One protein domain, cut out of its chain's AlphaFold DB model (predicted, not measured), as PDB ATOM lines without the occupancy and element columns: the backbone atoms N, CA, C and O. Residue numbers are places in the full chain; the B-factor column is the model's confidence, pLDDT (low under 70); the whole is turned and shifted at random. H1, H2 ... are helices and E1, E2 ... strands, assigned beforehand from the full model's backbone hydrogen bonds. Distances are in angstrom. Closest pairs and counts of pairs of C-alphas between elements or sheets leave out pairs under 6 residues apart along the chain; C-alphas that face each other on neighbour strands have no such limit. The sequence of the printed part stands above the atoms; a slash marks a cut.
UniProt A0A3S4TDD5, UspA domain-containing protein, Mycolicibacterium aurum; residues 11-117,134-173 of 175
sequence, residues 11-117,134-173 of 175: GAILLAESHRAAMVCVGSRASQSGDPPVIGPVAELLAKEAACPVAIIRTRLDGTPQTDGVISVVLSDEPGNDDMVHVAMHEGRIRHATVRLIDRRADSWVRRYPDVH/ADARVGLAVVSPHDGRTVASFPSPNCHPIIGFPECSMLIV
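What this domain is: This is residues 11 to 117 and 134 to 173 of the 175 residues of the protein "UspA domain-containing protein" of Mycolicibacterium aurum (UniProt A0A3S4TDD5). A strongly twisted sheet of six strands is the middle layer, with the long helix H3 packed over one face at the E5 and E3 part and H2 over the other face at the E1 and E2 part, H5 packing on H2. H1 sits on H2 at one end of the long axis; at the other end, beyond E4, the chain runs out to the short H4, and residues 112 to 117 stick out. The 147 printed residues hold five named helices and six named strands, in the order H1 E1 H2 E2 E3 H3 E4 H4 E5 H5 E6. The sheet runs E1 E2 E6 E5 E3 E4 and is mixed, and the class is mixed, helices and strands. The whole is compact, with a radius of gyration of the C-alphas of 15.4 A, and spans 50 by 35 by 31 A.

How they stand to each other: E6, residues 169 to 172, and E5, residues 138 to 143, are parallel inner strands at 15 degrees, with N 143 and O 171 2.9 A apart, within hydrogen-bond range. E3, residues 70 to 75, is parallel to E5 at 30 degrees, with N 72 and O 140 at 2.8 A. The edge strand E4, residues 99 to 103, is parallel to E3 at 29 degrees, with N 100 and O 71 at 2.7 A. E2, residues 54 to 59, is antiparallel to E6 at 175 degrees, with N 56 and O 170 at 2.8 A. The edge strand E1, residues 24 to 29, is parallel to E2 at 28 degrees, with N 28 and O 57 at 2.8 A. H3, residues 81 to 95, is over E5 and E3 at a height over the sheet of 7.9 A and runs along the strands, at 8 degrees to E3 on the local plane; its closest C-alphas to E5 are those of Ala 88 and Val 142, 6.0 A. H2, residues 41 to 49, lies on the opposite face from H3, over E1 and E2 at a height of 9.4 A, along the strands at 24 degrees to E2 on the local plane. H5, residues 145 to 150, touches H2 at a steep tilt of 40 degrees, opposite ways; their closest C-alphas are those of Gly 148 and Ala 47, 4.7 A. With H3 on one face and H2 and H5 on the other, the sheet and its helices form three layers. H1, residues 11 to 18, touches H2 at a steep tilt of 43 degrees, the same way, with the C-alphas of Gly 11 and Val 42 closest at 4.9 A; it only grazes the sheet, with residues 14 to 18. H4, residues 109 to 112, is not on the sheet and touches no helix. Three strand-helix-strand units, each two parallel neighbour strands with a helix between them in the chain, have right-handed crossovers: E1, H2, E2; E3, H3, E4; and E5, H5, E6. In H1, H2, H3 and H5 every O i to N i+4 pair is within hydrogen-bond range; H4 is too short for one.

Where its parts are: H3, the longest helix, measures 21.0 A from first to last C-alpha, E1 16.6 A, E2 15.9 A and E3 15.4 A. H1 begins at C-alpha 11, (14.933, 28.470, 70.722). H3 begins at C-alpha 81, (9.211, 38.580, 95.389), and E6 ends at C-alpha 172, (8.188, 33.897, 84.554).

The domain as a whole: The C-alphas of Ile 13 and Asp 115, the two farthest apart, are 51.9 A apart. Residues 118 to 133 are not printed; C-alphas 117 and 134 are 15.1 A apart across the cut. The links E1 to H2, 11 residues, and H5 to E6, 18 residues, are long. The mean pLDDT of the printed part is 86.6; residues 30 to 37, 134 to 135 and 153 to 159 are under 70.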
ATOM      1  N   GLY A  11      14.487  28.097  69.386       96.06
ATOM      2  CA  GLY A  11      14.933  28.470  70.722       96.06
ATOM      3  C   GLY A  11      16.004  29.559  70.696       96.06
ATOM      4  O   GLY A  11      15.831  30.606  71.315       96.06
ATOM      5  N   ALA A  12      17.063  29.353  69.920       96.94
ATOM      6  CA  ALA A  12      18.173  30.280  69.751       96.94
ATOM      7  C   ALA A  12      17.719  31.626  69.171       96.94
ATOM      8  O   ALA A  12      18.150  32.677  69.644       96.94
ATOM      9  N   ILE A  13      16.818  31.604  68.182       97.50
ATOM     10  CA  ILE A  13      16.253  32.831  67.606       97.50
ATOM     11  C   ILE A  13      15.459  33.596  68.667       97.50
ATOM     12  O   ILE A  13      15.691  34.785  68.872       97.50
ATOM     13  N   LEU A  14      14.540  32.926  69.368       96.94
ATOM     14  CA  LEU A  14      13.701  33.580  70.374       96.94
ATOM     15  C   LEU A  14      14.515  34.079  71.578       96.94
ATOM     16  O   LEU A  14      14.190  35.131  72.125       96.94
ATOM     17  N   LEU A  15      15.590  33.384  71.964       97.44
ATOM     18  CA  LEU A  15      16.528  33.868  72.980       97.44
ATOM     19  C   LEU A  15      17.236  35.148  72.534       97.44
ATOM     20  O   LEU A  15      17.288  36.106  73.303       97.44
ATOM     21  N   ALA A  16      17.737  35.199  71.299       97.31
ATOM     22  CA  ALA A  16      18.373  36.405  70.776       97.31
ATOM     23  C   ALA A  16      17.393  37.594  70.752       97.31
ATOM     24  O   ALA A  16      17.725  38.682  71.226       97.31
ATOM     25  N   GLU A  17      16.163  37.373  70.280       96.62
ATOM     26  CA  GLU A  17      15.109  38.396  70.257       96.62
ATOM     27  C   GLU A  17      14.673  38.833  71.665       96.62
ATOM     28  O   GLU A  17      14.313  39.996  71.869       96.62
ATOM     29  N   SER A  18      14.766  37.948  72.665       97.56
ATOM     30  CA  SER A  18      14.378  38.258  74.048       97.56
ATOM     31  C   SER A  18      15.142  39.449  74.640       97.56
ATOM     32  O   SER A  18      14.592  40.172  75.463       97.56
ATOM     33  N   HIS A  19      16.361  39.739  74.171       97.19
ATOM     34  CA  HIS A  19      17.141  40.903  74.619       97.19
ATOM     35  C   HIS A  19      16.515  42.255  74.262       97.19
ATOM     36  O   HIS A  19      16.865  43.273  74.857       97.19
ATOM     37  N   ARG A  20      15.642  42.287  73.254       96.12
ATOM     38  CA  ARG A  20      14.996  43.510  72.758       96.12
ATOM     39  C   ARG A  20      13.484  43.483  72.957       96.12
ATOM     40  O   ARG A  20      12.813  44.464  72.637       96.12
ATOM     41  N   ALA A  21      12.951  42.371  73.453       96.31
ATOM     42  CA  ALA A  21      11.534  42.184  73.686       96.31
ATOM     43  C   ALA A  21      11.153  42.652  75.094       96.31
ATOM     44  O   ALA A  21      11.874  42.426  76.060       96.31
ATOM     45  N   ALA A  22       9.970  43.254  75.222       94.25
ATOM     46  CA  ALA A  22       9.382  43.503  76.538       94.25
ATOM     47  C   ALA A  22       8.967  42.188  77.228       94.25
ATOM     48  O   ALA A  22       8.981  42.097  78.450       94.25
ATOM     49  N   MET A  23       8.581  41.181  76.438       95.38
ATOM     50  CA  MET A  23       8.204  39.840  76.883       95.38
ATOM     51  C   MET A  23       8.192  38.886  75.683       95.38
ATOM     52  O   MET A  23       7.855  39.291  74.568       95.38
ATOM     53  N   VAL A  24       8.487  37.608  75.921       97.00
ATOM     54  CA  VAL A  24       8.281  36.525  74.949       97.00
ATOM     55  C   VAL A  24       7.073  35.688  75.364       97.00
ATOM     56  O   VAL A  24       6.993  35.225  76.498       97.00
ATOM     57  N   CYS A  25       6.148  35.455  74.433       95.38
ATOM     58  CA  CYS A  25       4.980  34.602  74.644       95.38
ATOM     59  C   CYS A  25       5.077  33.354  73.768       95.38
ATOM     60  O   CYS A  25       5.190  33.463  72.547       95.38
ATOM     61  N   VAL A  26       4.969  32.172  74.371       93.88
ATOM     62  CA  VAL A  26       4.963  30.889  73.657       93.88
ATOM     63  C   VAL A  26       3.795  30.023  74.098       93.88
ATOM     64  O   VAL A  26       3.433  29.977  75.271       93.88
ATOM     65  N   GLY A  27       3.189  29.321  73.143       90.69
ATOM     66  CA  GLY A  27       2.147  28.344  73.430       90.69
ATOM     67  C   GLY A  27       2.740  27.028  73.930       90.69
ATOM     68  O   GLY A  27       3.759  26.565  73.419       90.69
ATOM     69  N   SER A  28       2.067  26.392  74.883       87.12
ATOM     70  CA  SER A  28       2.352  25.028  75.313       87.12
ATOM     71  C   SER A  28       1.057  24.230  75.347       87.12
ATOM     72  O   SER A  28       0.058  24.663  75.922       87.12
ATOM     73  N   ARG A  29       1.049  23.056  74.714       78.31
ATOM     74  CA  ARG A  29      -0.150  22.212  74.691       78.31
ATOM     75  C   ARG A  29      -0.456  21.714  76.104       78.31
ATOM     76  O   ARG A  29       0.464  21.481  76.895       78.31
ATOM     77  N   ALA A  30      -1.738  21.588  76.431       68.25
ATOM     78  CA  ALA A  30      -2.141  20.841  77.612       68.25
ATOM     79  C   ALA A  30      -1.721  19.376  77.464       68.25
ATOM     80  O   ALA A  30      -1.674  18.839  76.353       68.25
ATOM     81  N   SER A  31      -1.421  18.750  78.599       66.31
ATOM     82  CA  SER A  31      -1.274  17.302  78.650       66.31
ATOM     83  C   SER A  31      -2.604  16.638  78.291       66.31
ATOM     84  O   SER A  31      -3.670  17.173  78.609       66.31
ATOM     85  N   GLN A  32      -2.560  15.486  77.625       63.62
ATOM     86  CA  GLN A  32      -3.757  14.661  77.491       63.62
ATOM     87  C   GLN A  32      -4.054  13.978  78.830       63.62
ATOM     88  O   GLN A  32      -3.166  13.785  79.655       63.62
ATOM     89  N   SER A  33      -5.324  13.643  79.066       62.09
ATOM     90  CA  SER A  33      -5.758  13.066  80.341       62.09
ATOM     91  C   SER A  33      -4.954  11.805  80.680       62.09
ATOM     92  O   SER A  33      -5.091  10.793  79.997       62.09
ATOM     93  N   GLY A  34      -4.160  11.863  81.752       62.19
ATOM     94  CA  GLY A  34      -3.337  10.750  82.241       62.19
ATOM     95  C   GLY A  34      -1.834  10.881  81.975       62.19
ATOM     96  O   GLY A  34      -1.067  10.172  82.624       62.19
ATOM     97  N   ASP A  35      -1.408  11.802  81.107       65.69
ATOM     98  CA  ASP A  35       0.011  12.073  80.866       65.69
ATOM     99  C   ASP A  35       0.532  13.174  81.806       65.69
ATOM    100  O   ASP A  35      -0.195  14.128  82.110       65.69
ATOM    101  N   PRO A  36       1.800  13.105  82.250       64.69
ATOM    102  CA  PRO A  36       2.402  14.181  83.024       64.69
ATOM    103  C   PRO A  36       2.468  15.475  82.195       64.69
ATOM    104  O   PRO A  36       2.649  15.421  80.976       64.69
ATOM    105  N   PRO A  37       2.359  16.656  82.825       67.69
ATOM    106  CA  PRO A  37       2.472  17.919  82.113       67.69
ATOM    107  C   PRO A  37       3.824  18.048  81.415       67.69
ATOM    108  O   PRO A  37       4.870  18.036  82.056       67.69
ATOM    109  N   VAL A  38       3.798  18.243  80.097       77.12
ATOM    110  CA  VAL A  38       5.014  18.435  79.299       77.12
ATOM    111  C   VAL A  38       5.202  19.916  78.981       77.12
ATOM    112  O   VAL A  38       4.271  20.603  78.548       77.12
ATOM    113  N   ILE A  39       6.413  20.420  79.199       85.69
ATOM    114  CA  ILE A  39       6.889  21.692  78.652       85.69
ATOM    115  C   ILE A  39       7.782  21.348  77.464       85.69
ATOM    116  O   ILE A  39       8.689  20.531  77.584       85.69
ATOM    117  N   GLY A  40       7.499  21.931  76.299       88.12
ATOM    118  CA  GLY A  40       8.320  21.707  75.111       88.12
ATOM    119  C   GLY A  40       9.714  22.342  75.240       88.12
ATOM    120  O   GLY A  40       9.859  23.336  75.952       88.12
ATOM    121  N   PRO A  41      10.714  21.854  74.487       90.94
ATOM    122  CA  PRO A  41      12.112  22.274  74.630       90.94
ATOM    123  C   PRO A  41      12.326  23.777  74.402       90.94
ATOM    124  O   PRO A  41      13.122  24.398  75.095       90.94
ATOM    125  N   VAL A  42      11.574  24.393  73.483       93.94
ATOM    126  CA  VAL A  42      11.647  25.845  73.234       93.94
ATOM    127  C   VAL A  42      11.137  26.641  74.438       93.94
ATOM    128  O   VAL A  42      11.769  27.606  74.858       93.94
ATOM    129  N   ALA A  43      10.002  26.238  75.013       93.44
ATOM    130  CA  ALA A  43       9.432  26.910  76.177       93.44
ATOM    131  C   ALA A  43      10.310  26.714  77.421       93.44
ATOM    132  O   ALA A  43      10.497  27.655  78.185       93.44
ATOM    133  N   GLU A  44      10.891  25.524  77.592       92.88
ATOM    134  CA  GLU A  44      11.855  25.228  78.653       92.88
ATOM    135  C   GLU A  44      13.125  26.078  78.527       92.88
ATOM    136  O   GLU A  44      13.573  26.671  79.509       92.88
ATOM    137  N   LEU A  45      13.693  26.169  77.322       95.19
ATOM    138  CA  LEU A  45      14.882  26.975  77.064       95.19
ATOM    139  C   LEU A  45      14.628  28.451  77.388       95.19
ATOM    140  O   LEU A  45      15.398  29.069  78.118       95.19
ATOM    141  N   LEU A  46      13.515  29.008  76.907       96.38
ATOM    142  CA  LEU A  46      13.140  30.394  77.194       96.38
ATOM    143  C   LEU A  46      12.905  30.615  78.691       96.38
ATOM    144  O   LEU A  46      13.413  31.582  79.253       96.38
ATOM    145  N   ALA A  47      12.205  29.693  79.356       94.19
ATOM    146  CA  ALA A  47      11.982  29.742  80.799       94.19
ATOM    147  C   ALA A  47      13.287  29.791  81.603       94.19
ATOM    148  O   ALA A  47      13.348  30.465  82.636       94.19
ATOM    149  N   LYS A  48      14.330  29.107  81.120       94.12
ATOM    150  CA  LYS A  48      15.664  29.050  81.727       94.12
ATOM    151  C   LYS A  48      16.531  30.255  81.389       94.12
ATOM    152  O   LYS A  48      17.173  30.798  82.291       94.12
ATOM    153  N   GLU A  49      16.517  30.729  80.150       95.44
ATOM    154  CA  GLU A  49      17.602  31.570  79.628       95.44
ATOM    155  C   GLU A  49      17.172  32.925  79.058       95.44
ATOM    156  O   GLU A  49      18.029  33.791  78.912       95.44
ATOM    157  N   ALA A  50      15.884  33.167  78.792       96.81
ATOM    158  CA  ALA A  50      15.456  34.417  78.158       96.81
ATOM    159  C   ALA A  50      15.840  35.666  78.973       96.81
ATOM    160  O   ALA A  50      15.750  35.686  80.203       96.81
ATOM    161  N   ALA A  51      16.236  36.731  78.277       96.38
ATOM    162  CA  ALA A  51      16.653  37.995  78.884       96.38
ATOM    163  C   ALA A  51      15.473  38.891  79.309       96.38
ATOM    164  O   ALA A  51      15.679  39.896  79.981       96.38
ATOM    165  N   CYS A  52      14.245  38.525  78.936       96.31
ATOM    166  CA  CYS A  52      13.013  39.223  79.291       96.31
ATOM    167  C   CYS A  52      12.016  38.262  79.963       96.31
ATOM    168  O   CYS A  52      12.210  37.041  79.907       96.31
ATOM    169  N   PRO A  53      10.920  38.770  80.553       96.00
ATOM    170  CA  PRO A  53       9.823  37.930  81.021       96.00
ATOM    171  C   PRO A  53       9.327  36.947  79.951       96.00
ATOM    172  O   PRO A  53       9.325  37.257  78.753       96.00
ATOM    173  N   VAL A  54       8.885  35.764  80.388       96.94
ATOM    174  CA  VAL A  54       8.388  34.701  79.499       96.94
ATOM    175  C   VAL A  54       7.000  34.254  79.926       96.94
ATOM    176  O   VAL A  54       6.814  33.745  81.030       96.94
ATOM    177  N   ALA A  55       6.036  34.387  79.020       95.44
ATOM    178  CA  ALA A  55       4.689  33.857  79.161       95.44
ATOM    179  C   ALA A  55       4.570  32.511  78.428       95.44
ATOM    180  O   ALA A  55       4.603  32.450  77.198       95.44
ATOM    181  N   ILE A  56       4.387  31.429  79.181       94.19
ATOM    182  CA  ILE A  56       4.047  30.105  78.654       94.19
ATOM    183  C   ILE A  56       2.533  29.947  78.753       94.19
ATOM    184  O   ILE A  56       1.981  29.780  79.841       94.19
ATOM    185  N   ILE A  57       1.853  30.007  77.613       92.69
ATOM    186  CA  ILE A  57       0.393  29.995  77.543       92.69
ATOM    187  C   ILE A  57      -0.092  28.579  77.273       92.69
ATOM    188  O   ILE A  57       0.181  28.009  76.214       92.69
ATOM    189  N   ARG A  58      -0.834  28.014  78.224       88.88
ATOM    190  CA  ARG A  58      -1.473  26.711  78.050       88.88
ATOM    191  C   ARG A  58      -2.677  26.839  77.132       88.88
ATOM    192  O   ARG A  58      -3.426  27.813  77.203       88.88
ATOM    193  N   THR A  59      -2.872  25.851  76.269       87.50
ATOM    194  CA  THR A  59      -4.081  25.740  75.444       87.50
ATOM    195  C   THR A  59      -4.965  24.620  75.958       87.50
ATOM    196  O   THR A  59      -4.465  23.551  76.302       87.50
ATOM    197  N   ARG A  60      -6.280  24.824  75.927       83.94
ATOM    198  CA  ARG A  60      -7.262  23.757  76.118       83.94
ATOM    199  C   ARG A  60      -7.157  22.723  74.991       83.94
ATOM    200  O   ARG A  60      -6.483  22.943  73.982       83.94
ATOM    201  N   LEU A  61      -7.857  21.599  75.148       79.69
ATOM    202  CA  LEU A  61      -7.917  20.537  74.132       79.69
ATOM    203  C   LEU A  61      -8.479  21.028  72.786       79.69
ATOM    204  O   LEU A  61      -8.103  20.505  71.744       79.69
ATOM    205  N   ASP A  62      -9.328  22.057  72.803       82.94
ATOM    206  CA  ASP A  62      -9.869  22.709  71.603       82.94
ATOM    207  C   ASP A  62      -8.895  23.711  70.944       82.94
ATOM    208  O   ASP A  62      -9.231  24.348  69.947       82.94
ATOM    209  N   GLY A  63      -7.683  23.865  71.490       80.56
ATOM    210  CA  GLY A  63      -6.657  24.784  70.999       80.56
ATOM    211  C   GLY A  63      -6.820  26.235  71.459       80.56
ATOM    212  O   GLY A  63      -5.950  27.057  71.168       80.56
ATOM    213  N   THR A  64      -7.880  26.571  72.197       85.50
ATOM    214  CA  THR A  64      -8.070  27.923  72.739       85.50
ATOM    215  C   THR A  64      -7.118  28.189  73.907       85.50
ATOM    216  O   THR A  64      -6.808  27.276  74.676       85.50
ATOM    217  N   PRO A  65      -6.641  29.431  74.095       82.62
ATOM    218  CA  PRO A  65      -5.774  29.759  75.219       82.62
ATOM    219  C   PRO A  65      -6.539  29.691  76.551       82.62
ATOM    220  O   PRO A  65      -7.627  30.259  76.703       82.62
ATOM    221  N   GLN A  66      -5.949  29.022  77.539       83.12
ATOM    222  CA  GLN A  66      -6.424  28.988  78.918       83.12
ATOM    223  C   GLN A  66      -5.944  30.257  79.634       83.12
ATOM    224  O   GLN A  66      -4.793  30.364  80.061       83.12
ATOM    225  N   THR A  67      -6.827  31.252  79.687       76.56
ATOM    226  CA  THR A  67      -6.553  32.603  80.216       76.56
ATOM    227  C   THR A  67      -7.576  33.062  81.255       76.56
ATOM    228  O   THR A  67      -7.435  34.148  81.810       76.56
ATOM    229  N   ASP A  68      -8.579  32.232  81.526       84.94
ATOM    230  CA  ASP A  68      -9.605  32.388  82.550       84.94
ATOM    231  C   ASP A  68      -9.160  31.796  83.893       84.94
ATOM    232  O   ASP A  68      -8.322  30.898  83.949       84.94
ATOM    233  N   GLY A  69      -9.763  32.275  84.982       87.81
ATOM    234  CA  GLY A  69      -9.469  31.830  86.344       87.81
ATOM    235  C   GLY A  69      -8.628  32.830  87.134       87.81
ATOM    236  O   GLY A  69      -8.451  33.980  86.732       87.81
ATOM    237  N   VAL A  70      -8.126  32.387  88.286       91.75
ATOM    238  CA  VAL A  70      -7.331  33.245  89.175       91.75
ATOM    239  C   VAL A  70      -5.904  33.396  88.665       91.75
ATOM    240  O   VAL A  70      -5.318  32.462  88.106       91.75
ATOM    241  N   ILE A  71      -5.316  34.552  88.942       93.75
ATOM    242  CA  ILE A  71      -3.880  34.781  88.818       93.75
ATOM    243  C   ILE A  71      -3.260  34.466  90.170       93.75
ATOM    244  O   ILE A  71      -3.601  35.102  91.159       93.75
ATOM    245  N   SER A  72      -2.384  33.472  90.247       94.25
ATOM    246  CA  SER A  72      -1.767  33.056  91.508       94.25
ATOM    247  C   SER A  72      -0.301  33.454  91.569       94.25
ATOM    248  O   SER A  72       0.433  33.282  90.599       94.25
ATOM    249  N   VAL A  73       0.129  33.946  92.727       95.19
ATOM    250  CA  VAL A  73       1.524  34.290  93.018       95.19
ATOM    251  C   VAL A  73       1.849  33.897  94.457       95.19
ATOM    252  O   VAL A  73       0.989  33.934  95.341       95.19
ATOM    253  N   VAL A  74       3.087  33.473  94.692       93.19
ATOM    254  CA  VAL A  74       3.574  33.117  96.029       93.19
ATOM    255  C   VAL A  74       4.145  34.361  96.695       93.19
ATOM    256  O   VAL A  74       4.966  35.035  96.087       93.19
ATOM    257  N   LEU A  75       3.742  34.632  97.936       91.50
ATOM    258  CA  LEU A  75       4.432  35.580  98.809       91.50
ATOM    259  C   LEU A  75       5.546  34.843  99.546       91.50
ATOM    260  O   LEU A  75       5.271  33.873 100.253       91.50
ATOM    261  N   SER A  76       6.784  35.288  99.410       90.25
ATOM    262  CA  SER A  76       7.943  34.743 100.121       90.25
ATOM    263  C   SER A  76       8.849  35.877 100.592       90.25
ATOM    264  O   SER A  76       8.695  37.017 100.167       90.25
ATOM    265  N   ASP A  77       9.794  35.566 101.478       88.12
ATOM    266  CA  ASP A  77      10.809  36.530 101.932       88.12
ATOM    267  C   ASP A  77      12.038  36.545 100.999       88.12
ATOM    268  O   ASP A  77      13.106  37.042 101.357       88.12
ATOM    269  N   GLU A  78      11.921  35.948  99.809       87.88
ATOM    270  CA  GLU A  78      13.011  35.883  98.841       87.88
ATOM    271  C   GLU A  78      13.184  37.229  98.114       87.88
ATOM    272  O   GLU A  78      12.192  37.884  97.770       87.88
ATOM    273  N   PRO A  79      14.429  37.650  97.823       87.62
ATOM    274  CA  PRO A  79      14.679  38.846  97.026       87.62
ATOM    275  C   PRO A  79      13.953  38.793  95.673       87.62
ATOM    276  O   PRO A  79      14.007  37.783  94.975       87.62
ATOM    277  N   GLY A  80      13.293  39.891  95.292       86.12
ATOM    278  CA  GLY A  80      12.537  39.993  94.035       86.12
ATOM    279  C   GLY A  80      11.090  39.487  94.100       86.12
ATOM    280  O   GLY A  80      10.373  39.584  93.106       86.12
ATOM    281  N   ASN A  81      10.612  38.992  95.253       92.94
ATOM    282  CA  ASN A  81       9.211  38.580  95.389       92.94
ATOM    283  C   ASN A  81       8.223  39.749  95.190       92.94
ATOM    284  O   ASN A  81       7.169  39.563  94.585       92.94
ATOM    285  N   ASP A  82       8.598  40.965  95.598       92.56
ATOM    286  CA  ASP A  82       7.791  42.173  95.378       92.56
ATOM    287  C   ASP A  82       7.545  42.452  93.885       92.56
ATOM    288  O   ASP A  82       6.433  42.826  93.507       92.56
ATOM    289  N   ASP A  83       8.532  42.192  93.019       92.56
ATOM    290  CA  ASP A  83       8.375  42.328  91.565       92.56
ATOM    291  C   ASP A  83       7.364  41.305  91.027       92.56
ATOM    292  O   ASP A  83       6.521  41.631  90.188       92.56
ATOM    293  N   MET A  84       7.378  40.073  91.551       94.38
ATOM    294  CA  MET A  84       6.390  39.050  91.192       94.38
ATOM    295  C   MET A  84       4.975  39.465  91.597       94.38
ATOM    296  O   MET A  84       4.035  39.323  90.811       94.38
ATOM    297  N   VAL A  85       4.811  40.002  92.807       95.31
ATOM    298  CA  VAL A  85       3.519  40.509  93.287       95.31
ATOM    299  C   VAL A  85       3.059  41.686  92.437       95.31
ATOM    300  O   VAL A  85       1.892  41.736  92.045       95.31
ATOM    301  N   HIS A  86       3.964  42.608  92.101       95.44
ATOM    302  CA  HIS A  86       3.666  43.741  91.233       95.44
ATOM    303  C   HIS A  86       3.146  43.279  89.867       95.44
ATOM    304  O   HIS A  86       2.089  43.735  89.427       95.44
ATOM    305  N   VAL A  87       3.838  42.331  89.229       95.62
ATOM    306  CA  VAL A  87       3.423  41.747  87.947       95.62
ATOM    307  C   VAL A  87       2.069  41.048  88.072       95.62
ATOM    308  O   VAL A  87       1.187  41.285  87.250       95.62
ATOM    309  N   ALA A  88       1.845  40.249  89.118       95.69
ATOM    310  CA  ALA A  88       0.562  39.578  89.333       95.69
ATOM    311  C   ALA A  88      -0.601  40.569  89.495       95.69
ATOM    312  O   ALA A  88      -1.668  40.375  88.911       95.69
ATOM    313  N   MET A  89      -0.389  41.660  90.235       95.81
ATOM    314  CA  MET A  89      -1.371  42.736  90.390       95.81
ATOM    315  C   MET A  89      -1.618  43.491  89.083       95.81
ATOM    316  O   MET A  89      -2.762  43.840  88.780       95.81
ATOM    317  N   HIS A  90      -0.562  43.741  88.305       95.50
ATOM    318  CA  HIS A  90      -0.677  44.357  86.988       95.50
ATOM    319  C   HIS A  90      -1.524  43.488  86.054       95.50
ATOM    320  O   HIS A  90      -2.505  43.979  85.494       95.50
ATOM    321  N   GLU A  91      -1.216  42.192  85.965       94.56
ATOM    322  CA  GLU A  91      -1.977  41.217  85.180       94.56
ATOM    323  C   GLU A  91      -3.438  41.123  85.650       94.56
ATOM    324  O   GLU A  91      -4.356  41.131  84.830       94.56
ATOM    325  N   GLY A  92      -3.683  41.114  86.965       93.19
ATOM    326  CA  GLY A  92      -5.038  41.104  87.532       93.19
ATOM    327  C   GLY A  92      -5.852  42.323  87.122       93.19
ATOM    328  O   GLY A  92      -7.015  42.196  86.734       93.19
ATOM    329  N   ARG A  93      -5.220  43.503  87.117       93.69
ATOM    330  CA  ARG A  93      -5.843  44.751  86.664       93.69
ATOM    331  C   ARG A  93      -6.221  44.693  85.188       93.69
ATOM    332  O   ARG A  93      -7.357  45.020  84.862       93.69
ATOM    333  N   ILE A  94      -5.293  44.308  84.310       93.31
ATOM    334  CA  ILE A  94      -5.538  44.328  82.857       93.31
ATOM    335  C   ILE A  94      -6.494  43.215  82.408       93.31
ATOM    336  O   ILE A  94      -7.200  43.388  81.419       93.31
ATOM    337  N   ARG A  95      -6.551  42.089  83.135       88.94
ATOM    338  CA  ARG A  95      -7.441  40.953  82.828       88.94
ATOM    339  C   ARG A  95      -8.769  40.989  83.575       88.94
ATOM    340  O   ARG A  95      -9.604  40.122  83.339       88.94
ATOM    341  N   HIS A  96      -8.957  41.946  84.484       89.38
ATOM    342  CA  HIS A  96     -10.082  41.969  85.423       89.38
ATOM    343  C   HIS A  96     -10.248  40.638  86.181       89.38
ATOM    344  O   HIS A  96     -11.363  40.158  86.383       89.38
ATOM    345  N   ALA A  97      -9.127  40.040  86.585       89.19
ATOM    346  CA  ALA A  97      -9.073  38.736  87.235       89.19
ATOM    347  C   ALA A  97      -8.670  38.863  88.708       89.19
ATOM    348  O   ALA A  97      -7.889  39.737  89.089       89.19
ATOM    349  N   THR A  98      -9.178  37.955  89.539       90.44
ATOM    350  CA  THR A  98      -8.775  37.839  90.942       90.44
ATOM    351  C   THR A  98      -7.300  37.451  91.041       90.44
ATOM    352  O   THR A  98      -6.854  36.507  90.383       90.44
ATOM    353  N   VAL A  99      -6.558  38.128  91.922       91.31
ATOM    354  CA  VAL A  99      -5.187  37.750  92.290       91.31
ATOM    355  C   VAL A  99      -5.209  36.976  93.608       91.31
ATOM    356  O   VAL A  99      -5.672  37.481  94.629       91.31
ATOM    357  N   ARG A 100      -4.706  35.742  93.589       91.25
ATOM    358  CA  ARG A 100      -4.567  34.855  94.746       91.25
ATOM    359  C   ARG A 100      -3.119  34.872  95.231       91.25
ATOM    360  O   ARG A 100      -2.220  34.374  94.555       91.25
ATOM    361  N   LEU A 101      -2.916  35.407  96.429       90.69
ATOM    362  CA  LEU A 101      -1.626  35.423  97.116       90.69
ATOM    363  C   LEU A 101      -1.499  34.171  97.992       90.69
ATOM    364  O   LEU A 101      -2.355  33.918  98.839       90.69
ATOM    365  N   ILE A 102      -0.441  33.387  97.795       88.75
ATOM    366  CA  ILE A 102      -0.161  32.177  98.581       88.75
ATOM    367  C   ILE A 102       0.993  32.477  99.534       88.75
ATOM    368  O   ILE A 102       2.136  32.589  99.099       88.75
ATOM    369  N   ASP A 103       0.705  32.604 100.831       87.44
ATOM    370  CA  ASP A 103       1.715  32.999 101.819       87.44
ATOM    371  C   ASP A 103       2.679  31.851 102.188       87.44
ATOM    372  O   ASP A 103       2.317  30.805 102.753       87.44
ATOM    373  N   ARG A 104       3.952  32.048 101.848       86.50
ATOM    374  CA  ARG A 104       5.094  31.180 102.160       86.50
ATOM    375  C   ARG A 104       6.188  31.880 102.949       86.50
ATOM    376  O   ARG A 104       7.224  31.258 103.176       86.50
ATOM    377  N   ARG A 105       5.960  33.113 103.391       86.69
ATOM    378  CA  ARG A 105       6.918  33.835 104.225       86.69
ATOM    379  C   ARG A 105       7.205  33.047 105.499       86.69
ATOM    380  O   ARG A 105       6.292  32.475 106.107       86.69
ATOM    381  N   ALA A 106       8.471  33.002 105.889       79.06
ATOM    382  CA  ALA A 106       8.938  32.349 107.102       79.06
ATOM    383  C   ALA A 106       8.312  32.990 108.349       79.06
ATOM    384  O   ALA A 106       7.967  32.287 109.299       79.06
ATOM    385  N   ASP A 107       8.071  34.304 108.302       78.00
ATOM    386  CA  ASP A 107       7.423  35.062 109.375       78.00
ATOM    387  C   ASP A 107       5.896  35.165 109.251       78.00
ATOM    388  O   ASP A 107       5.253  35.950 109.951       78.00
ATOM    389  N   SER A 108       5.274  34.339 108.404       81.06
ATOM    390  CA  SER A 108       3.816  34.293 108.300       81.06
ATOM    391  C   SER A 108       3.172  33.778 109.595       81.06
ATOM    392  O   SER A 108       3.334  32.617 109.985       81.06
ATOM    393  N   TRP A 109       2.358  34.624 110.236       82.25
ATOM    394  CA  TRP A 109       1.565  34.253 111.415       82.25
ATOM    395  C   TRP A 109       0.620  33.082 111.146       82.25
ATOM    396  O   TRP A 109       0.451  32.228 112.013       82.25
ATOM    397  N   VAL A 110       0.074  32.996 109.930       83.06
ATOM    398  CA  VAL A 110      -0.815  31.903 109.503       83.06
ATOM    399  C   VAL A 110      -0.102  30.552 109.569       83.06
ATOM    400  O   VAL A 110      -0.699  29.552 109.950       83.06
ATOM    401  N   ARG A 111       1.197  30.508 109.245       77.88
ATOM    402  CA  ARG A 111       1.998  29.281 109.361       77.88
ATOM    403  C   ARG A 111       2.351  28.947 110.806       77.88
ATOM    404  O   ARG A 111       2.443  27.772 111.145       77.88
ATOM    405  N   ARG A 112       2.571  29.969 111.635       84.94
ATOM    406  CA  ARG A 112       2.945  29.816 113.048       84.94
ATOM    407  C   ARG A 112       1.764  29.384 113.930       84.94
ATOM    408  O   ARG A 112       1.996  28.718 114.932       84.94
ATOM    409  N   TYR A 113       0.535  29.720 113.536       87.94
ATOM    410  CA  TYR A 113      -0.706  29.405 114.253       87.94
ATOM    411  C   TYR A 113      -1.744  28.770 113.309       87.94
ATOM    412  O   TYR A 113      -2.738  29.412 112.962       87.94
ATOM    413  N   PRO A 114      -1.517  27.527 112.841       84.31
ATOM    414  CA  PRO A 114      -2.369  26.882 111.834       84.31
ATOM    415  C   PRO A 114      -3.789  26.561 112.332       84.31
ATOM    416  O   PRO A 114      -4.675  26.272 111.533       84.31
ATOM    417  N   ASP A 115      -4.004  26.593 113.645       89.50
ATOM    418  CA  ASP A 115      -5.279  26.396 114.334       89.50
ATOM    419  C   ASP A 115      -6.131  27.674 114.422       89.50
ATOM    420  O   ASP A 115      -7.319  27.610 114.742       89.50
ATOM    421  N   VAL A 116      -5.556  28.837 114.105       88.44
ATOM    422  CA  VAL A 116      -6.251  30.125 114.156       88.44
ATOM    423  C   VAL A 116      -6.757  30.500 112.766       88.44
ATOM    424  O   VAL A 116      -5.988  30.635 111.814       88.44
ATOM    425  N   HIS A 117      -8.068  30.724 112.636       79.19
ATOM    426  CA  HIS A 117      -8.633  31.232 111.387       79.19
ATOM    427  C   HIS A 117      -8.248  32.703 111.191       79.19
ATOM    428  O   HIS A 117      -8.692  33.572 111.941       79.19
ATOM    429  N   ALA A 134     -12.484  31.054  95.885       53.09
ATOM    430  CA  ALA A 134     -11.591  30.143  96.613       53.09
ATOM    431  C   ALA A 134     -11.378  28.811  95.867       53.09
ATOM    432  O   ALA A 134     -10.303  28.228  95.965       53.09
ATOM    433  N   ASP A 135     -12.364  28.397  95.067       56.66
ATOM    434  CA  ASP A 135     -12.351  27.152  94.291       56.66
ATOM    435  C   ASP A 135     -12.046  27.371  92.796       56.66
ATOM    436  O   ASP A 135     -12.071  26.448  91.982       56.66
ATOM    437  N   ALA A 136     -11.759  28.613  92.394       70.56
ATOM    438  CA  ALA A 136     -11.452  28.892  91.001       70.56
ATOM    439  C   ALA A 136     -10.090  28.319  90.610       70.56
ATOM    440  O   ALA A 136      -9.086  28.462  91.322       70.56
ATOM    441  N   ARG A 137     -10.080  27.663  89.447       83.81
ATOM    442  CA  ARG A 137      -8.876  27.122  88.820       83.81
ATOM    443  C   ARG A 137      -7.883  28.240  88.519       83.81
ATOM    444  O   ARG A 137      -8.271  29.366  88.205       83.81
ATOM    445  N   VAL A 138      -6.597  27.913  88.606       86.75
ATOM    446  CA  VAL A 138      -5.522  28.843  88.257       86.75
ATOM    447  C   VAL A 138      -5.463  28.986  86.741       86.75
ATOM    448  O   VAL A 138      -5.245  28.008  86.023       86.75
ATOM    449  N   GLY A 139      -5.666  30.211  86.266       89.31
ATOM    450  CA  GLY A 139      -5.496  30.574  84.862       89.31
ATOM    451  C   GLY A 139      -4.054  30.936  84.540       89.31
ATOM    452  O   GLY A 139      -3.532  30.548  83.498       89.31
ATOM    453  N   LEU A 140      -3.405  31.650  85.466       93.69
ATOM    454  CA  LEU A 140      -2.039  32.142  85.326       93.69
ATOM    455  C   LEU A 140      -1.280  32.023  86.651       93.69
ATOM    456  O   LEU A 140      -1.737  32.521  87.676       93.69
ATOM    457  N   ALA A 141      -0.100  31.416  86.618       94.25
ATOM    458  CA  ALA A 141       0.867  31.435  87.706       94.25
ATOM    459  C   ALA A 141       1.956  32.473  87.412       94.25
ATOM    460  O   ALA A 141       2.632  32.373  86.390       94.25
ATOM    461  N   VAL A 142       2.147  33.449  88.297       95.81
ATOM    462  CA  VAL A 142       3.297  34.360  88.241       95.81
ATOM    463  C   VAL A 142       4.396  33.782  89.117       95.81
ATOM    464  O   VAL A 142       4.189  33.560  90.312       95.81
ATOM    465  N   VAL A 143       5.538  33.484  88.504       94.06
ATOM    466  CA  VAL A 143       6.602  32.679  89.112       94.06
ATOM    467  C   VAL A 143       7.972  33.321  88.931       94.06
ATOM    468  O   VAL A 143       8.175  34.191  88.078       94.06
ATOM    469  N   SER A 144       8.913  32.889  89.762       92.12
ATOM    470  CA  SER A 144      10.273  33.412  89.785       92.12
ATOM    471  C   SER A 144      11.120  32.851  88.627       92.12
ATOM    472  O   SER A 144      10.785  31.808  88.049       92.12
ATOM    473  N   PRO A 145      12.285  33.456  88.322       89.88
ATOM    474  CA  PRO A 145      13.271  32.831  87.441       89.88
ATOM    475  C   PRO A 145      13.736  31.451  87.932       89.88
ATOM    476  O   PRO A 145      14.142  30.618  87.122       89.88
ATOM    477  N   HIS A 146      13.712  31.205  89.249       88.94
ATOM    478  CA  HIS A 146      14.095  29.916  89.826       88.94
ATOM    479  C   HIS A 146      13.105  28.819  89.417       88.94
ATOM    480  O   HIS A 146      13.532  27.788  88.897       88.94
ATOM    481  N   ASP A 147      11.803  29.092  89.525       87.81
ATOM    482  CA  ASP A 147      10.744  28.183  89.068       87.81
ATOM    483  C   ASP A 147      10.843  27.915  87.558       87.81
ATOM    484  O   ASP A 147      10.625  26.794  87.095       87.81
ATOM    485  N   GLY A 148      11.241  28.931  86.780       84.38
ATOM    486  CA  GLY A 148      11.505  28.800  85.345       84.38
ATOM    487  C   GLY A 148      12.609  27.788  85.016       84.38
ATOM    488  O   GLY A 148      12.518  27.079  84.015       84.38
ATOM    489  N   ARG A 149      13.625  27.644  85.879       84.25
ATOM    490  CA  ARG A 149      14.711  26.670  85.674       84.25
ATOM    491  C   ARG A 149      14.292  25.231  85.929       84.25
ATOM    492  O   ARG A 149      14.867  24.322  85.329       84.25
ATOM    493  N   THR A 150      13.304  25.030  86.791       81.81
ATOM    494  CA  THR A 150      12.807  23.707  87.179       81.81
ATOM    495  C   THR A 150      11.505  23.337  86.475       81.81
ATOM    496  O   THR A 150      11.021  22.229  86.672       81.81
ATOM    497  N   VAL A 151      10.952  24.212  85.624       78.31
ATOM    498  CA  VAL A 151       9.615  24.062  85.020       78.31
ATOM    499  C   VAL A 151       9.409  22.739  84.266       78.31
ATOM    500  O   VAL A 151       8.310  22.192  84.273       78.31
ATOM    501  N   ALA A 152      10.465  22.196  83.656       72.88
ATOM    502  CA  ALA A 152      10.448  20.906  82.960       72.88
ATOM    503  C   ALA A 152      10.841  19.716  83.853       72.88
ATOM    504  O   ALA A 152      10.652  18.562  83.478       72.88
ATOM    505  N   SER A 153      11.393  19.981  85.037       68.12
ATOM    506  CA  SER A 153      11.838  18.967  85.998       68.12
ATOM    507  C   SER A 153      10.735  18.511  86.943       68.12
ATOM    508  O   SER A 153      10.989  17.647  87.775       68.12
ATOM    509  N   PHE A 154       9.537  19.087  86.847       63.28
ATOM    510  CA  PHE A 154       8.392  18.754  87.679       63.28
ATOM    511  C   PHE A 154       7.641  17.543  87.107       63.28
ATOM    512  O   PHE A 154       6.811  17.708  86.212       63.28
ATOM    513  N   PRO A 155       7.896  16.317  87.606       54.00
ATOM    514  CA  PRO A 155       7.345  15.097  87.027       54.00
ATOM    515  C   PRO A 155       5.919  14.817  87.525       54.00
ATOM    516  O   PRO A 155       5.289  13.855  87.092       54.00
ATOM    517  N   SER A 156       5.416  15.637  88.454       58.56
ATOM    518  CA  SER A 156       4.123  15.477  89.101       58.56
ATOM    519  C   SER A 156       3.377  16.815  89.223       58.56
ATOM    520  O   SER A 156       3.996  17.859  89.469       58.56
ATOM    521  N   PRO A 157       2.037  16.804  89.081       62.84
ATOM    522  CA  PRO A 157       1.193  17.955  89.395       62.84
ATOM    523  C   PRO A 157       1.380  18.422  90.848       62.84
ATOM    524  O   PRO A 157       1.651  17.610  91.732       62.84
ATOM    525  N   ASN A 158       1.167  19.716  91.116       63.69
ATOM    526  CA  ASN A 158       1.185  20.317  92.466       63.69
ATOM    527  C   ASN A 158       2.532  20.232  93.211       63.69
ATOM    528  O   ASN A 158       2.598  20.332  94.433       63.69
ATOM    529  N   CYS A 159       3.625  20.089  92.471       68.12
ATOM    530  CA  CYS A 159       5.002  20.224  92.956       68.12
ATOM    531  C   CYS A 159       5.380  21.659  93.375       68.12
ATOM    532  O   CYS A 159       6.442  21.882  93.954       68.12
ATOM    533  N   HIS A 160       4.509  22.624  93.084       83.75
ATOM    534  CA  HIS A 160       4.638  24.024  93.445       83.75
ATOM    535  C   HIS A 160       3.451  24.427  94.343       83.75
ATOM    536  O   HIS A 160       2.359  23.878  94.193       83.75
ATOM    537  N   PRO A 161       3.611  25.407  95.252       85.25
ATOM    538  CA  PRO A 161       2.534  25.881  96.131       85.25
ATOM    539  C   PRO A 161       1.273  26.368  95.405       85.25
ATOM    540  O   PRO A 161       0.201  26.432  96.001       85.25
ATOM    541  N   ILE A 162       1.409  26.742  94.130       87.00
ATOM    542  CA  ILE A 162       0.284  27.073  93.256       87.00
ATOM    543  C   ILE A 162      -0.383  25.772  92.803       87.00
ATOM    544  O   ILE A 162       0.205  24.985  92.063       87.00
ATOM    545  N   ILE A 163      -1.633  25.576  93.218       82.12
ATOM    546  CA  ILE A 163      -2.449  24.420  92.827       82.12
ATOM    547  C   ILE A 163      -2.639  24.410  91.303       82.12
ATOM    548  O   ILE A 163      -2.985  25.431  90.710       82.12
ATOM    549  N   GLY A 164      -2.446  23.251  90.676       80.31
ATOM    550  CA  GLY A 164      -2.548  23.076  89.225       80.31
ATOM    551  C   GLY A 164      -1.285  23.471  88.458       80.31
ATOM    552  O   GLY A 164      -1.278  23.437  87.234       80.31
ATOM    553  N   PHE A 165      -0.198  23.832  89.135       83.25
ATOM    554  CA  PHE A 165       1.098  24.004  88.488       83.25
ATOM    555  C   PHE A 165       1.738  22.632  88.171       83.25
ATOM    556  O   PHE A 165       1.658  21.732  89.018       83.25
ATOM    557  N   PRO A 166       2.403  22.441  87.009       82.06
ATOM    558  CA  PRO A 166       2.612  23.384  85.893       82.06
ATOM    559  C   PRO A 166       1.568  23.267  84.751       82.06
ATOM    560  O   PRO A 166       1.875  23.530  83.584       82.06
ATOM    561  N   GLU A 167       0.339  22.829  85.042       82.75
ATOM    562  CA  GLU A 167      -0.749  22.646  84.061       82.75
ATOM    563  C   GLU A 167      -1.491  23.944  83.703       82.75
ATOM    564  O   GLU A 167      -2.200  23.983  82.700       82.75
ATOM    565  N   CYS A 168      -1.312  25.017  84.475       87.88
ATOM    566  CA  CYS A 168      -1.808  26.358  84.155       87.88
ATOM    567  C   CYS A 168      -0.836  27.141  83.254       87.88
ATOM    568  O   CYS A 168       0.329  26.769  83.091       87.88
ATOM    569  N   SER A 169      -1.296  28.258  82.678       92.62
ATOM    570  CA  SER A 169      -0.380  29.209  82.035       92.62
ATOM    571  C   SER A 169       0.576  29.796  83.078       92.62
ATOM    572  O   SER A 169       0.233  29.898  84.257       92.62
ATOM    573  N   MET A 170       1.774  30.191  82.657       93.56
ATOM    574  CA  MET A 170       2.819  30.704  83.547       93.56
ATOM    575  C   MET A 170       3.419  31.989  82.991       93.56
ATOM    576  O   MET A 170       3.628  32.096  81.785       93.56
ATOM    577  N   LEU A 171       3.729  32.934  83.871       95.56
ATOM    578  CA  LEU A 171       4.505  34.132  83.579       95.56
ATOM    579  C   LEU A 171       5.736  34.140  84.484       95.56
ATOM    580  O   LEU A 171       5.629  34.324  85.695       95.56
ATOM    581  N   ILE A 172       6.895  33.907  83.879       95.38
ATOM    582  CA  ILE A 172       8.188  33.897  84.554       95.38
ATOM    583  C   ILE A 172       8.724  35.323  84.526       95.38
ATOM    584  O   ILE A 172       9.019  35.857  83.453       95.38
ATOM    585  N   VAL A 173       8.830  35.935  85.702       94.50
ATOM    586  CA  VAL A 173       9.323  37.308  85.852       94.50
ATOM    587  C   VAL A 173      10.846  37.321  85.733       94.50
ATOM    588  O   VAL A 173      11.517  36.411  86.214       94.50
TER     589      VAL A 173